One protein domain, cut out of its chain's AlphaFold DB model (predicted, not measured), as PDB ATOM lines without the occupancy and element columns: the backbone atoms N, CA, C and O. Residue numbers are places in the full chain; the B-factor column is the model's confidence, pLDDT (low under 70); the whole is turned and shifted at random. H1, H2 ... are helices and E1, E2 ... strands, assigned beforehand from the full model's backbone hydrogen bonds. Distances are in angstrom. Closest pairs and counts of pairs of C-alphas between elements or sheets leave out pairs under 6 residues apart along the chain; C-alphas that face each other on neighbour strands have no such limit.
ATOM      1  N   ASP A   4     -23.665 -27.875  -7.746       80.62
ATOM      2  CA  ASP A   4     -22.201 -27.987  -7.721       80.62
ATOM      3  C   ASP A   4     -21.520 -26.610  -7.637       80.62
ATOM      4  O   ASP A   4     -20.418 -26.480  -7.125       80.62
ATOM      5  N   LEU A   5     -22.204 -25.556  -8.100       78.38
ATOM      6  CA  LEU A   5     -21.711 -24.179  -8.037       78.38
ATOM      7  C   LEU A   5     -21.924 -23.532  -6.663       78.38
ATOM      8  O   LEU A   5     -21.413 -22.439  -6.424       78.38
ATOM      9  N   TYR A   6     -22.702 -24.165  -5.783       79.50
ATOM     10  CA  TYR A   6     -23.067 -23.612  -4.486       79.50
ATOM     11  C   TYR A   6     -22.869 -24.654  -3.385       79.50
ATOM     12  O   TYR A   6     -23.633 -25.609  -3.257       79.50
ATOM     13  N   GLU A   7     -21.862 -24.446  -2.543       79.75
ATOM     14  CA  GLU A   7     -21.626 -25.307  -1.386       79.75
ATOM     15  C   GLU A   7     -22.731 -25.144  -0.328       79.75
ATOM     16  O   GLU A   7     -23.202 -24.039  -0.053       79.75
ATOM     17  N   GLY A   8     -23.143 -26.257   0.287       81.25
ATOM     18  CA  GLY A   8     -24.076 -26.251   1.421       81.25
ATOM     19  C   GLY A   8     -25.542 -25.964   1.076       81.25
ATOM     20  O   GLY A   8     -26.314 -25.617   1.971       81.25
ATOM     21  N   VAL A   9     -25.950 -26.100  -0.191       88.62
ATOM     22  CA  VAL A   9     -27.352 -25.906  -0.595       88.62
ATOM     23  C   VAL A   9     -28.179 -27.162  -0.336       88.62
ATOM     24  O   VAL A   9     -27.834 -28.261  -0.767       88.62
ATOM     25  N   GLU A  10     -29.308 -26.978   0.340       91.88
ATOM     26  CA  GLU A  10     -30.319 -28.012   0.528       91.88
ATOM     27  C   GLU A  10     -31.155 -28.167  -0.753       91.88
ATOM     28  O   GLU A  10     -31.672 -27.186  -1.291       91.88
ATOM     29  N   ILE A  11     -31.276 -29.397  -1.259       93.19
ATOM     30  CA  ILE A  11     -31.993 -29.690  -2.506       93.19
ATOM     31  C   ILE A  11     -33.293 -30.412  -2.175       93.19
ATOM     32  O   ILE A  11     -33.281 -31.509  -1.619       93.19
ATOM     33  N   GLY A  12     -34.407 -29.807  -2.577       93.06
ATOM     34  CA  GLY A  12     -35.723 -30.430  -2.555       93.06
ATOM     35  C   GLY A  12     -36.209 -30.789  -3.953       93.06
ATOM     36  O   GLY A  12     -35.849 -30.138  -4.932       93.06
ATOM     37  N   VAL A  13     -37.060 -31.809  -4.037       94.25
ATOM     38  CA  VAL A  13     -37.808 -32.138  -5.258       94.25
ATOM     39  C   VAL A  13     -39.285 -31.873  -5.003       94.25
ATOM     40  O   VAL A  13     -39.801 -32.195  -3.936       94.25
ATOM     41  N   VAL A  14     -39.955 -31.287  -5.988       95.31
ATOM     42  CA  VAL A  14     -41.396 -31.032  -5.993       95.31
ATOM     43  C   VAL A  14     -41.980 -31.613  -7.273       95.31
ATOM     44  O   VAL A  14     -41.327 -31.596  -8.317       95.31
ATOM     45  N   ARG A  15     -43.203 -32.136  -7.199       95.00
ATOM     46  CA  ARG A  15     -43.941 -32.600  -8.376       95.00
ATOM     47  C   ARG A  15     -45.169 -31.734  -8.577       95.00
ATOM     48  O   ARG A  15     -45.979 -31.585  -7.662       95.00
ATOM     49  N   VAL A  16     -45.302 -31.212  -9.790       93.69
ATOM     50  CA  VAL A  16     -46.487 -30.491 -10.247       93.69
ATOM     51  C   VAL A  16     -47.049 -31.225 -11.451       93.69
ATOM     52  O   VAL A  16     -46.315 -31.533 -12.388       93.69
ATOM     53  N   GLU A  17     -48.340 -31.518 -11.419       91.75
ATOM     54  CA  GLU A  17     -49.050 -32.192 -12.502       91.75
ATOM     55  C   GLU A  17     -50.223 -31.327 -12.952       91.75
ATOM     56  O   GLU A  17     -50.880 -30.673 -12.142       91.75
ATOM     57  N   PHE A  18     -50.472 -31.310 -14.256       86.25
ATOM     58  CA  PHE A  18     -51.630 -30.639 -14.830       86.25
ATOM     59  C   PHE A  18     -52.843 -31.556 -14.702       86.25
ATOM     60  O   PHE A  18     -52.822 -32.697 -15.169       86.25
ATOM     61  N   TYR A  19     -53.882 -31.072 -14.029       76.88
ATOM     62  CA  TYR A  19     -55.131 -31.798 -13.849       76.88
ATOM     63  C   TYR A  19     -56.222 -31.170 -14.710       76.88
ATOM     64  O   TYR A  19     -56.333 -29.946 -14.779       76.88
ATOM     65  N   ARG A  20     -57.044 -32.019 -15.330       72.94
ATOM     66  CA  ARG A  20     -58.240 -31.607 -16.064       72.94
ATOM     67  C   ARG A  20     -59.467 -32.142 -15.336       72.94
ATOM     68  O   ARG A  20     -59.688 -33.355 -15.311       72.94
ATOM     69  N   GLY A  21     -60.235 -31.260 -14.697       66.56
ATOM     70  CA  GLY A  21     -61.523 -31.620 -14.111       66.56
ATOM     71  C   GLY A  21     -62.515 -32.123 -15.163       66.56
ATOM     72  O   GLY A  21     -62.435 -31.754 -16.331       66.56
ATOM     73  N   ILE A  22     -63.478 -32.949 -14.738       65.50
ATOM     74  CA  ILE A  22     -64.532 -33.511 -15.609       65.50
ATOM     75  C   ILE A  22     -65.349 -32.397 -16.297       65.50
ATOM     76  O   ILE A  22     -65.865 -32.600 -17.393       65.50
ATOM     77  N   GLU A  23     -65.407 -31.208 -15.689       61.97
ATOM     78  CA  GLU A  23     -66.118 -30.025 -16.194       61.97
ATOM     79  C   GLU A  23     -65.178 -28.873 -16.605       61.97
ATOM     80  O   GLU A  23     -65.648 -27.815 -17.020       61.97
ATOM     81  N   GLU A  24     -63.854 -29.049 -16.515       59.44
ATOM     82  CA  GLU A  24     -62.888 -27.981 -16.798       59.44
ATOM     83  C   GLU A  24     -62.360 -28.067 -18.238       59.44
ATOM     84  O   GLU A  24     -61.865 -29.094 -18.721       59.44
ATOM     85  N   THR A  25     -62.448 -26.943 -18.949       61.00
ATOM     86  CA  THR A  25     -61.883 -26.792 -20.294       61.00
ATOM     87  C   THR A  25     -60.381 -26.526 -20.274       61.00
ATOM     88  O   THR A  25     -59.714 -26.851 -21.257       61.00
ATOM     89  N   GLU A  26     -59.849 -25.993 -19.172       63.75
ATOM     90  CA  GLU A  26     -58.430 -25.690 -18.992       63.75
ATOM     91  C   GLU A  26     -57.750 -26.653 -18.017       63.75
ATOM     92  O   GLU A  26     -58.342 -27.101 -17.039       63.75
ATOM     93  N   GLU A  27     -56.485 -26.964 -18.296       79.38
ATOM     94  CA  GLU A  27     -55.625 -27.701 -17.377       79.38
ATOM     95  C   GLU A  27     -55.005 -26.743 -16.357       79.38
ATOM     96  O   GLU A  27     -54.349 -25.761 -16.731       79.38
ATOM     97  N   GLU A  28     -55.169 -27.059 -15.071       84.12
ATOM     98  CA  GLU A  28     -54.593 -26.290 -13.970       84.12
ATOM     99  C   GLU A  28     -53.490 -27.090 -13.258       84.12
ATOM    100  O   GLU A  28     -53.668 -28.279 -12.956       84.12
ATOM    101  N   PRO A  29     -52.329 -26.470 -12.984       90.94
ATOM    102  CA  PRO A  29     -51.233 -27.126 -12.286       90.94
ATOM    103  C   PRO A  29     -51.585 -27.361 -10.813       90.94
ATOM    104  O   PRO A  29     -52.021 -26.460 -10.095       90.94
ATOM    105  N   ARG A  30     -51.331 -28.575 -10.327       91.19
ATOM    106  CA  ARG A  30     -51.470 -28.948  -8.918       91.19
ATOM    107  C   ARG A  30     -50.177 -29.545  -8.400       91.19
ATOM    108  O   ARG A  30     -49.574 -30.399  -9.043       91.19
ATOM    109  N   ILE A  31     -49.767 -29.117  -7.212       93.56
ATOM    110  CA  ILE A  31     -48.635 -29.717  -6.504       93.56
ATOM    111  C   ILE A  31     -49.107 -31.060  -5.946       93.56
ATOM    112  O   ILE A  31     -49.884 -31.096  -4.994       93.56
ATOM    113  N   THR A  32     -48.671 -32.159  -6.559       93.75
ATOM    114  CA  THR A  32     -49.043 -33.524  -6.143       93.75
ATOM    115  C   THR A  32     -48.029 -34.139  -5.191       93.75
ATOM    116  O   THR A  32     -48.373 -35.015  -4.401       93.75
ATOM    117  N   GLN A  33     -46.798 -33.625  -5.196       94.56
ATOM    118  CA  GLN A  33     -45.795 -33.926  -4.185       94.56
ATOM    119  C   GLN A  33     -45.176 -32.609  -3.707       94.56
ATOM    120  O   GLN A  33     -44.504 -31.955  -4.511       94.56
ATOM    121  N   PRO A  34     -45.395 -32.202  -2.443       93.12
ATOM    122  CA  PRO A  34     -44.811 -30.978  -1.911       93.12
ATOM    123  C   PRO A  34     -43.279 -31.090  -1.830       93.12
ATOM    124  O   PRO A  34     -42.746 -32.205  -1.850       93.12
ATOM    125  N   PRO A  35     -42.563 -29.955  -1.729       93.44
ATOM    126  CA  PRO A  35     -41.116 -29.950  -1.566       93.44
ATOM    127  C   PRO A  35     -40.674 -30.808  -0.381       93.44
ATOM    128  O   PRO A  35     -41.250 -30.743   0.702       93.44
ATOM    129  N   SER A  36     -39.619 -31.594  -0.578       91.50
ATOM    130  CA  SER A  36     -39.056 -32.481   0.447       91.50
ATOM    131  C   SER A  36     -38.212 -31.767   1.515       91.50
ATOM    132  O   SER A  36     -37.487 -32.431   2.251       91.50
ATOM    133  N   VAL A  37     -38.249 -30.434   1.560       92.44
ATOM    134  CA  VAL A  37     -37.386 -29.571   2.381       92.44
ATOM    135  C   VAL A  37     -38.222 -28.481   3.050       92.44
ATOM    136  O   VAL A  37     -39.263 -28.089   2.519       92.44
ATOM    137  N   GLU A  38     -37.766 -27.977   4.197       94.12
ATOM    138  CA  GLU A  38     -38.433 -26.874   4.897       94.12
ATOM    139  C   GLU A  38     -38.242 -25.554   4.135       94.12
ATOM    140  O   GLU A  38     -37.131 -25.202   3.734       94.12
ATOM    141  N   LEU A  39     -39.330 -24.806   3.957       96.44
ATOM    142  CA  LEU A  39     -39.351 -23.560   3.189       96.44
ATOM    143  C   LEU A  39     -39.352 -22.324   4.090       96.44
ATOM    144  O   LEU A  39     -38.903 -21.256   3.667       96.44
ATOM    145  N   ARG A  40     -39.841 -22.451   5.327       97.25
ATOM    146  CA  ARG A  40     -40.009 -21.327   6.242       97.25
ATOM    147  C   ARG A  40     -38.686 -20.614   6.498       97.25
ATOM    148  O   ARG A  40     -37.663 -21.233   6.781       97.25
ATOM    149  N   ASP A  41     -38.719 -19.288   6.405       96.94
ATOM    150  CA  ASP A  41     -37.563 -18.412   6.600       96.94
ATOM    151  C   ASP A  41     -36.400 -18.614   5.601       96.94
ATOM    152  O   ASP A  41     -35.344 -17.989   5.743       96.94
ATOM    153  N   LYS A  42     -36.580 -19.430   4.551       96.12
ATOM    154  CA  LYS A  42     -35.563 -19.680   3.520       96.12
ATOM    155  C   LYS A  42     -35.676 -18.713   2.343       96.12
ATOM    156  O   LYS A  42     -36.723 -18.121   2.088       96.12
ATOM    157  N   ARG A  43     -34.580 -18.583   1.594       96.56
ATOM    158  CA  ARG A  43     -34.589 -18.055   0.222       96.56
ATOM    159  C   ARG A  43     -34.531 -19.244  -0.718       96.56
ATOM    160  O   ARG A  43     -33.623 -20.062  -0.598       96.56
ATOM    161  N   VAL A  44     -35.492 -19.340  -1.622       97.19
ATOM    162  CA  VAL A  44     -35.683 -20.519  -2.463       97.19
ATOM    163  C   VAL A  44     -35.419 -20.153  -3.917       97.19
ATOM    164  O   VAL A  44     -35.916 -19.140  -4.414       97.19
ATOM    165  N   LEU A  45     -34.643 -20.991  -4.600       96.94
ATOM    166  CA  LEU A  45     -34.464 -20.940  -6.044       96.94
ATOM    167  C   LEU A  45     -35.146 -22.158  -6.663       96.94
ATOM    168  O   LEU A  45     -34.696 -23.288  -6.486       96.94
ATOM    169  N   VAL A  46     -36.228 -21.918  -7.393       96.88
ATOM    170  CA  VAL A  46     -36.876 -22.924  -8.233       96.88
ATOM    171  C   VAL A  46     -36.065 -23.064  -9.514       96.88
ATOM    172  O   VAL A  46     -35.768 -22.063 -10.166       96.88
ATOM    173  N   VAL A  47     -35.718 -24.297  -9.873       96.31
ATOM    174  CA  VAL A  47     -34.955 -24.606 -11.084       96.31
ATOM    175  C   VAL A  47     -35.761 -25.563 -11.948       96.31
ATOM    176  O   VAL A  47     -36.164 -26.617 -11.464       96.31
ATOM    177  N   ASP A  48     -35.963 -25.200 -13.210       95.81
ATOM    178  CA  ASP A  48     -36.633 -26.034 -14.213       95.81
ATOM    179  C   ASP A  48     -35.927 -25.913 -15.576       95.81
ATOM    180  O   ASP A  48     -35.019 -25.092 -15.746       95.81
ATOM    181  N   ASP A  49     -36.290 -26.729 -16.562       96.06
ATOM    182  CA  ASP A  49     -35.653 -26.695 -17.882       96.06
ATOM    183  C   ASP A  49     -36.217 -25.582 -18.788       96.06
ATOM    184  O   ASP A  49     -35.443 -24.833 -19.403       96.06
ATOM    185  N   VAL A  50     -37.538 -25.393 -18.817       96.75
ATOM    186  CA  VAL A  50     -38.212 -24.366 -19.620       96.75
ATOM    187  C   VAL A  50     -39.386 -23.706 -18.896       96.75
ATOM    188  O   VAL A  50     -40.245 -24.352 -18.309       96.75
ATOM    189  N   ALA A  51     -39.481 -22.382 -19.012       97.19
ATOM    190  CA  ALA A  51     -40.706 -21.645 -18.714       97.19
ATOM    191  C   ALA A  51     -41.538 -21.504 -19.998       97.19
ATOM    192  O   ALA A  51     -41.286 -20.583 -20.778       97.19
ATOM    193  N   ASP A  52     -42.482 -22.431 -20.222       95.31
ATOM    194  CA  ASP A  52     -43.349 -22.430 -21.411       95.31
ATOM    195  C   ASP A  52     -44.616 -21.589 -21.250       95.31
ATOM    196  O   ASP A  52     -44.601 -20.390 -21.509       95.31
ATOM    197  N   THR A  53     -45.708 -22.169 -20.754       95.00
ATOM    198  CA  THR A  53     -46.888 -21.374 -20.375       95.00
ATOM    199  C   THR A  53     -46.644 -20.586 -19.091       95.00
ATOM    200  O   THR A  53     -47.337 -19.610 -18.827       95.00
ATOM    201  N   GLY A  54     -45.688 -21.021 -18.266       94.81
ATOM    202  CA  GLY A  54     -45.370 -20.431 -16.966       94.81
ATOM    203  C   GLY A  54     -46.345 -20.773 -15.841       94.81
ATOM    204  O   GLY A  54     -46.061 -20.421 -14.696       94.81
ATOM    205  N   LYS A  55     -47.460 -21.472 -16.123       94.94
ATOM    206  CA  LYS A  55     -48.488 -21.803 -15.118       94.94
ATOM    207  C   LYS A  55     -47.885 -22.585 -13.937       94.94
ATOM    208  O   LYS A  55     -48.028 -22.155 -12.797       94.94
ATOM    209  N   THR A  56     -47.114 -23.646 -14.205       94.94
ATOM    210  CA  THR A  56     -46.411 -24.446 -13.177       94.94
ATOM    211  C   THR A  56     -45.544 -23.596 -12.254       94.94
ATOM    212  O   THR A  56     -45.666 -23.662 -11.032       94.94
ATOM    213  N   LEU A  57     -44.666 -22.779 -12.839       97.00
ATOM    214  CA  LEU A  57     -43.692 -21.982 -12.096       97.00
ATOM    215  C   LEU A  57     -44.369 -20.887 -11.269       97.00
ATOM    216  O   LEU A  57     -43.935 -20.607 -10.151       97.00
ATOM    217  N   LYS A  58     -45.455 -20.301 -11.789       96.38
ATOM    218  CA  LYS A  58     -46.288 -19.346 -11.054       96.38
ATOM    219  C   LYS A  58     -46.910 -19.997  -9.817       96.38
ATOM    220  O   LYS A  58     -46.682 -19.508  -8.712       96.38
ATOM    221  N   THR A  59     -47.607 -21.120  -9.988       95.50
ATOM    222  CA  THR A  59     -48.242 -21.855  -8.883       95.50
ATOM    223  C   THR A  59     -47.228 -22.281  -7.829       95.50
ATOM    224  O   THR A  59     -47.472 -22.145  -6.631       95.50
ATOM    225  N   LEU A  60     -46.054 -22.747  -8.258       96.19
ATOM    226  CA  LEU A  60     -44.998 -23.145  -7.338       96.19
ATOM    227  C   LEU A  60     -44.419 -21.947  -6.566       96.19
ATOM    228  O   LEU A  60     -44.218 -22.047  -5.358       96.19
ATOM    229  N   LYS A  61     -44.195 -20.802  -7.224       97.19
ATOM    230  CA  LYS A  61     -43.730 -19.571  -6.560       97.19
ATOM    231  C   LYS A  61     -44.733 -19.082  -5.516       97.19
ATOM    232  O   LYS A  61     -44.330 -18.742  -4.406       97.19
ATOM    233  N   GLU A  62     -46.022 -19.089  -5.844       96.62
ATOM    234  CA  GLU A  62     -47.101 -18.720  -4.919       96.62
ATOM    235  C   GLU A  62     -47.172 -19.671  -3.716       96.62
ATOM    236  O   GLU A  62     -47.253 -19.212  -2.576       96.62
ATOM    237  N   TYR A  63     -47.061 -20.984  -3.947       96.50
ATOM    238  CA  TYR A  63     -47.002 -21.987  -2.882       96.50
ATOM    239  C   TYR A  63     -45.792 -21.799  -1.958       96.50
ATOM    240  O   TYR A  63     -45.927 -21.834  -0.739       96.50
ATOM    241  N   ILE A  64     -44.601 -21.573  -2.517       97.31
ATOM    242  CA  ILE A  64     -43.377 -21.415  -1.721       97.31
ATOM    243  C   ILE A  64     -43.463 -20.179  -0.820       97.31
ATOM    244  O   ILE A  64     -43.082 -20.233   0.350       97.31
ATOM    245  N   LEU A  65     -43.980 -19.066  -1.347       97.69
ATOM    246  CA  LEU A  65     -44.162 -17.842  -0.569       97.69
ATOM    247  C   LEU A  65     -45.233 -18.015   0.515       97.69
ATOM    248  O   LEU A  65     -45.021 -17.586   1.648       97.69
ATOM    249  N   SER A  66     -46.352 -18.681   0.211       97.06
ATOM    250  CA  SER A  66     -47.408 -18.935   1.201       97.06
ATOM    251  C   SER A  66     -46.975 -19.912   2.301       97.06
ATOM    252  O   SER A  66     -47.439 -19.796   3.434       97.06
ATOM    253  N   ALA A  67     -46.019 -20.800   2.012       96.50
ATOM    254  CA  ALA A  67     -45.370 -21.675   2.989       96.50
ATOM    255  C   ALA A  67     -44.357 -20.954   3.910       96.50
ATOM    256  O   ALA A  67     -43.745 -21.583   4.772       96.50
ATOM    257  N   GLY A  68     -44.179 -19.635   3.769       97.38
ATOM    258  CA  GLY A  68     -43.369 -18.820   4.678       97.38
ATOM    259  C   GLY A  68     -41.911 -18.630   4.257       97.38
ATOM    260  O   GLY A  68     -41.091 -18.221   5.085       97.38
ATOM    261  N   ALA A  69     -41.564 -18.911   2.999       97.88
ATOM    262  CA  ALA A  69     -40.262 -18.527   2.458       97.88
ATOM    263  C   ALA A  69     -40.113 -16.996   2.418       97.88
ATOM    264  O   ALA A  69     -41.051 -16.267   2.097       97.88
ATOM    265  N   ARG A  70     -38.906 -16.495   2.697       98.12
ATOM    266  CA  ARG A  70     -38.574 -15.059   2.614       98.12
ATOM    267  C   ARG A  70     -38.495 -14.565   1.178       98.12
ATOM    268  O   ARG A  70     -38.682 -13.382   0.920       98.12
ATOM    269  N   GLU A  71     -38.132 -15.457   0.265       97.94
ATOM    270  CA  GLU A  71     -37.902 -15.138  -1.135       97.94
ATOM    271  C   GLU A  71     -38.069 -16.396  -1.989       97.94
ATOM    272  O   GLU A  71     -37.651 -17.482  -1.586       97.94
ATOM    273  N   ALA A  72     -38.636 -16.232  -3.183       98.00
ATOM    274  CA  ALA A  72     -38.745 -17.278  -4.190       98.00
ATOM    275  C   ALA A  72     -38.344 -16.712  -5.559       98.00
ATOM    276  O   ALA A  72     -39.043 -15.857  -6.113       98.00
ATOM    277  N   ARG A  73     -37.216 -17.185  -6.095       98.19
ATOM    278  CA  ARG A  73     -36.740 -16.872  -7.450       98.19
ATOM    279  C   ARG A  73     -36.830 -18.089  -8.354       98.19
ATOM    280  O   ARG A  73     -36.860 -19.218  -7.873       98.19
ATOM    281  N   ILE A  74     -36.858 -17.855  -9.659       98.44
ATOM    282  CA  ILE A  74     -36.970 -18.893 -10.684       98.44
ATOM    283  C   ILE A  74     -35.794 -18.789 -11.653       98.44
ATOM    284  O   ILE A  74     -35.532 -17.720 -12.204       98.44
ATOM    285  N   ALA A  75     -35.127 -19.915 -11.892       97.75
ATOM    286  CA  ALA A  75     -34.114 -20.080 -12.921       97.75
ATOM    287  C   ALA A  75     -34.524 -21.178 -13.907       97.75
ATOM    288  O   ALA A  75     -34.839 -22.294 -13.502       97.75
ATOM    289  N   VAL A  76     -34.476 -20.869 -15.201       97.75
ATOM    290  CA  VAL A  76     -34.726 -21.847 -16.269       97.75
ATOM    291  C   VAL A  76     -33.630 -21.819 -17.324       97.75
ATOM    292  O   VAL A  76     -32.905 -20.835 -17.455       97.75
ATOM    293  N   VAL A  77     -33.494 -22.878 -18.121       96.88
ATOM    294  CA  VAL A  77     -32.592 -22.826 -19.281       96.88
ATOM    295  C   VAL A  77     -33.229 -21.974 -20.378       96.88
ATOM    296  O   VAL A  77     -32.613 -21.020 -20.859       96.88
ATOM    297  N   TYR A  78     -34.480 -22.270 -20.732       97.69
ATOM    298  CA  TYR A  78     -35.198 -21.557 -21.783       97.69
ATOM    299  C   TYR A  78     -36.449 -20.845 -21.277       97.69
ATOM    300  O   TYR A  78     -37.199 -21.363 -20.459       97.69
ATOM    301  N   TYR A  79     -36.699 -19.660 -21.819       98.06
ATOM    302  CA  TYR A  79     -37.883 -18.857 -21.533       98.06
ATOM    303  C   TYR A  79     -38.671 -18.586 -22.819       98.06
ATOM    304  O   TYR A  79     -38.086 -18.313 -23.872       98.06
ATOM    305  N   LYS A  80     -39.998 -18.683 -22.733       97.88
ATOM    306  CA  LYS A  80     -40.936 -18.430 -23.829       97.88
ATOM    307  C   LYS A  80     -41.621 -17.073 -23.616       97.88
ATOM    308  O   LYS A  80     -42.166 -16.864 -22.533       97.88
ATOM    309  N   PRO A  81     -41.654 -16.168 -24.615       97.00
ATOM    310  CA  PRO A  81     -42.215 -14.822 -24.438       97.00
ATOM    311  C   PRO A  81     -43.691 -14.791 -24.009       97.00
ATOM    312  O   PRO A  81     -44.133 -13.826 -23.393       97.00
ATOM    313  N   TRP A  82     -44.454 -15.846 -24.311       96.62
ATOM    314  CA  TRP A  82     -45.871 -15.985 -23.947       96.62
ATOM    315  C   TRP A  82     -46.117 -16.573 -22.552       96.62
ATOM    316  O   TRP A  82     -47.270 -16.711 -22.146       96.62
ATOM    317  N   SER A  83     -45.067 -16.948 -21.821       96.88
ATOM    318  CA  SER A  83     -45.204 -17.433 -20.449       96.88
ATOM    319  C   SER A  83     -45.865 -16.368 -19.572       96.88
ATOM    320  O   SER A  83     -45.443 -15.210 -19.560       96.88
ATOM    321  N   VAL A  84     -46.857 -16.765 -18.769       96.56
ATOM    322  CA  VAL A  84     -47.578 -15.866 -17.843       96.56
ATOM    323  C   VAL A  84     -46.686 -15.302 -16.735       96.56
ATOM    324  O   VAL A  84     -47.065 -14.363 -16.037       96.56
ATOM    325  N   LEU A  85     -45.510 -15.900 -16.547       95.75
ATOM    326  CA  LEU A  85     -44.491 -15.469 -15.606       95.75
ATOM    327  C   LEU A  85     -43.146 -15.362 -16.328       95.75
ATOM    328  O   LEU A  85     -42.735 -16.281 -17.039       95.75
ATOM    329  N   LYS A  86     -42.425 -14.264 -16.092       97.62
ATOM    330  CA  LYS A  86     -41.028 -14.122 -16.508       97.62
ATOM    331  C   LYS A  86     -40.093 -14.655 -15.407       97.62
ATOM    332  O   LYS A  86     -40.192 -14.172 -14.278       97.62
ATOM    333  N   PRO A  87     -39.205 -15.625 -15.699       98.12
ATOM    334  CA  PRO A  87     -38.199 -16.109 -14.755       98.12
ATOM    335  C   PRO A  87     -37.227 -15.008 -14.325       98.12
ATOM    336  O   PRO A  87     -36.887 -14.134 -15.122       98.12
ATOM    337  N   ASP A  88     -36.730 -15.093 -13.090       98.50
ATOM    338  CA  ASP A  88     -35.696 -14.189 -12.573       98.50
ATOM    339  C   ASP A  88     -34.352 -14.409 -13.293       98.50
ATOM    340  O   ASP A  88     -33.590 -13.466 -13.504       98.50
ATOM    341  N   TYR A  89     -34.089 -15.650 -13.718       98.19
ATOM    342  CA  TYR A  89     -32.900 -16.040 -14.470       98.19
ATOM    343  C   TYR A  89     -33.261 -16.968 -15.629       98.19
ATOM    344  O   TYR A  89     -34.017 -17.928 -15.465       98.19
ATOM    345  N   TYR A  90     -32.690 -16.713 -16.805       98.00
ATOM    346  CA  TYR A  90     -32.793 -17.607 -17.953       98.00
ATOM    347  C   TYR A  90     -31.547 -17.533 -18.831       98.00
ATOM    348  O   TYR A  90     -30.927 -16.477 -18.943       98.00
ATOM    349  N   VAL A  91     -31.177 -18.647 -19.468       97.19
ATOM    350  CA  VAL A  91     -30.031 -18.667 -20.396       97.19
ATOM    351  C   VAL A  91     -30.425 -18.065 -21.741       97.19
ATOM    352  O   VAL A  91     -29.660 -17.298 -22.325       97.19
ATOM    353  N   LYS A  92     -31.612 -18.412 -22.254       97.38
ATOM    354  CA  LYS A  92     -32.068 -17.929 -23.561       97.38
ATOM    355  C   LYS A  92     -33.586 -17.820 -23.670       97.38
ATOM    356  O   LYS A  92     -34.317 -18.741 -23.323       97.38
ATOM    357  N   GLU A  93     -34.041 -16.718 -24.247       97.88
ATOM    358  CA  GLU A  93     -35.422 -16.541 -24.695       97.88
ATOM    359  C   GLU A  93     -35.594 -17.100 -26.119       97.88
ATOM    360  O   GLU A  93     -34.728 -16.907 -26.980       97.88
ATOM    361  N   THR A  94     -36.663 -17.856 -26.378       95.81
ATOM    362  CA  THR A  94     -36.910 -18.463 -27.695       95.81
ATOM    363  C   THR A  94     -38.367 -18.848 -27.895       95.81
ATOM    364  O   THR A  94     -38.967 -19.478 -27.037       95.81
TER     365      THR A  94
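Overview. This is residues 4 to 94 of the 149 residues of the protein "Phosphoribosyltransferase" of Candidatus Bathyarchaeota archaeon (UniProt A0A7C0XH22). A small, twisted sheet of three parallel strands, in the order E3, E4, E5, has one helix, H1, over one face; a separate two-stranded hairpin, E1 and E2, packs on the same helix, and residues 4 to 9 stick out as a free tail. The printed part has 91 residues, with one named helix and five named strands in the order E1, E2, E3, H1, E4, E5; the class is mixed, helices and strands. It is compact, with a radius of gyration of the C-alphas of 13.9 A, yet only just elongated, spanning 45 by 30 by 20 A.

Along the chain. E3, residues 43 to 51, spans 20.2 A and bends by 79 degrees at residue 48. E4, residues 71 to 79, spans 20.7 A and bends by 75 degrees at residue 76. E5, residues 89 to 93, ends at C-alpha 93 (-35.422, -16.541, -24.695). H1, residues 55 to 66, spans 16.6 A. E1, residues 15 to 19, begins at C-alpha 15 (-43.941, -32.600, -8.376), and E2 is residues 28 to 33.

Arrangement. E3 and E4 are parallel at 19 degrees, with N 44 and O 71 2.8 A apart, within hydrogen-bond range. E4 and E5 are parallel at 21 degrees, with N 76 and O 89 at 3.0 A. H1 is on this sheet at a height of 8.6 A, over E4 and along the strands, at 11 degrees to E4 on the local plane; the closest C-alphas of H1 and E4 are Lys 61 and Ala 72, 6.0 A. In H1 every O i to N i+4 pair is within hydrogen-bond range. The closest C-alphas of E2 and H1 are Pro 29 and Thr 56, 5.6 A. The hairpin E1 and E2 is antiparallel at 143 degrees, with N 17 and O 30 at 2.9 A. E2 and E3 are apart.

Size, cuts and confidence. The farthest C-alphas, Glu 7 and Glu 23, are 47.1 A apart. The printed part has no cut and no long link. Mean pLDDT of the printed part is 92.0; residues 21 to 26 are under 70.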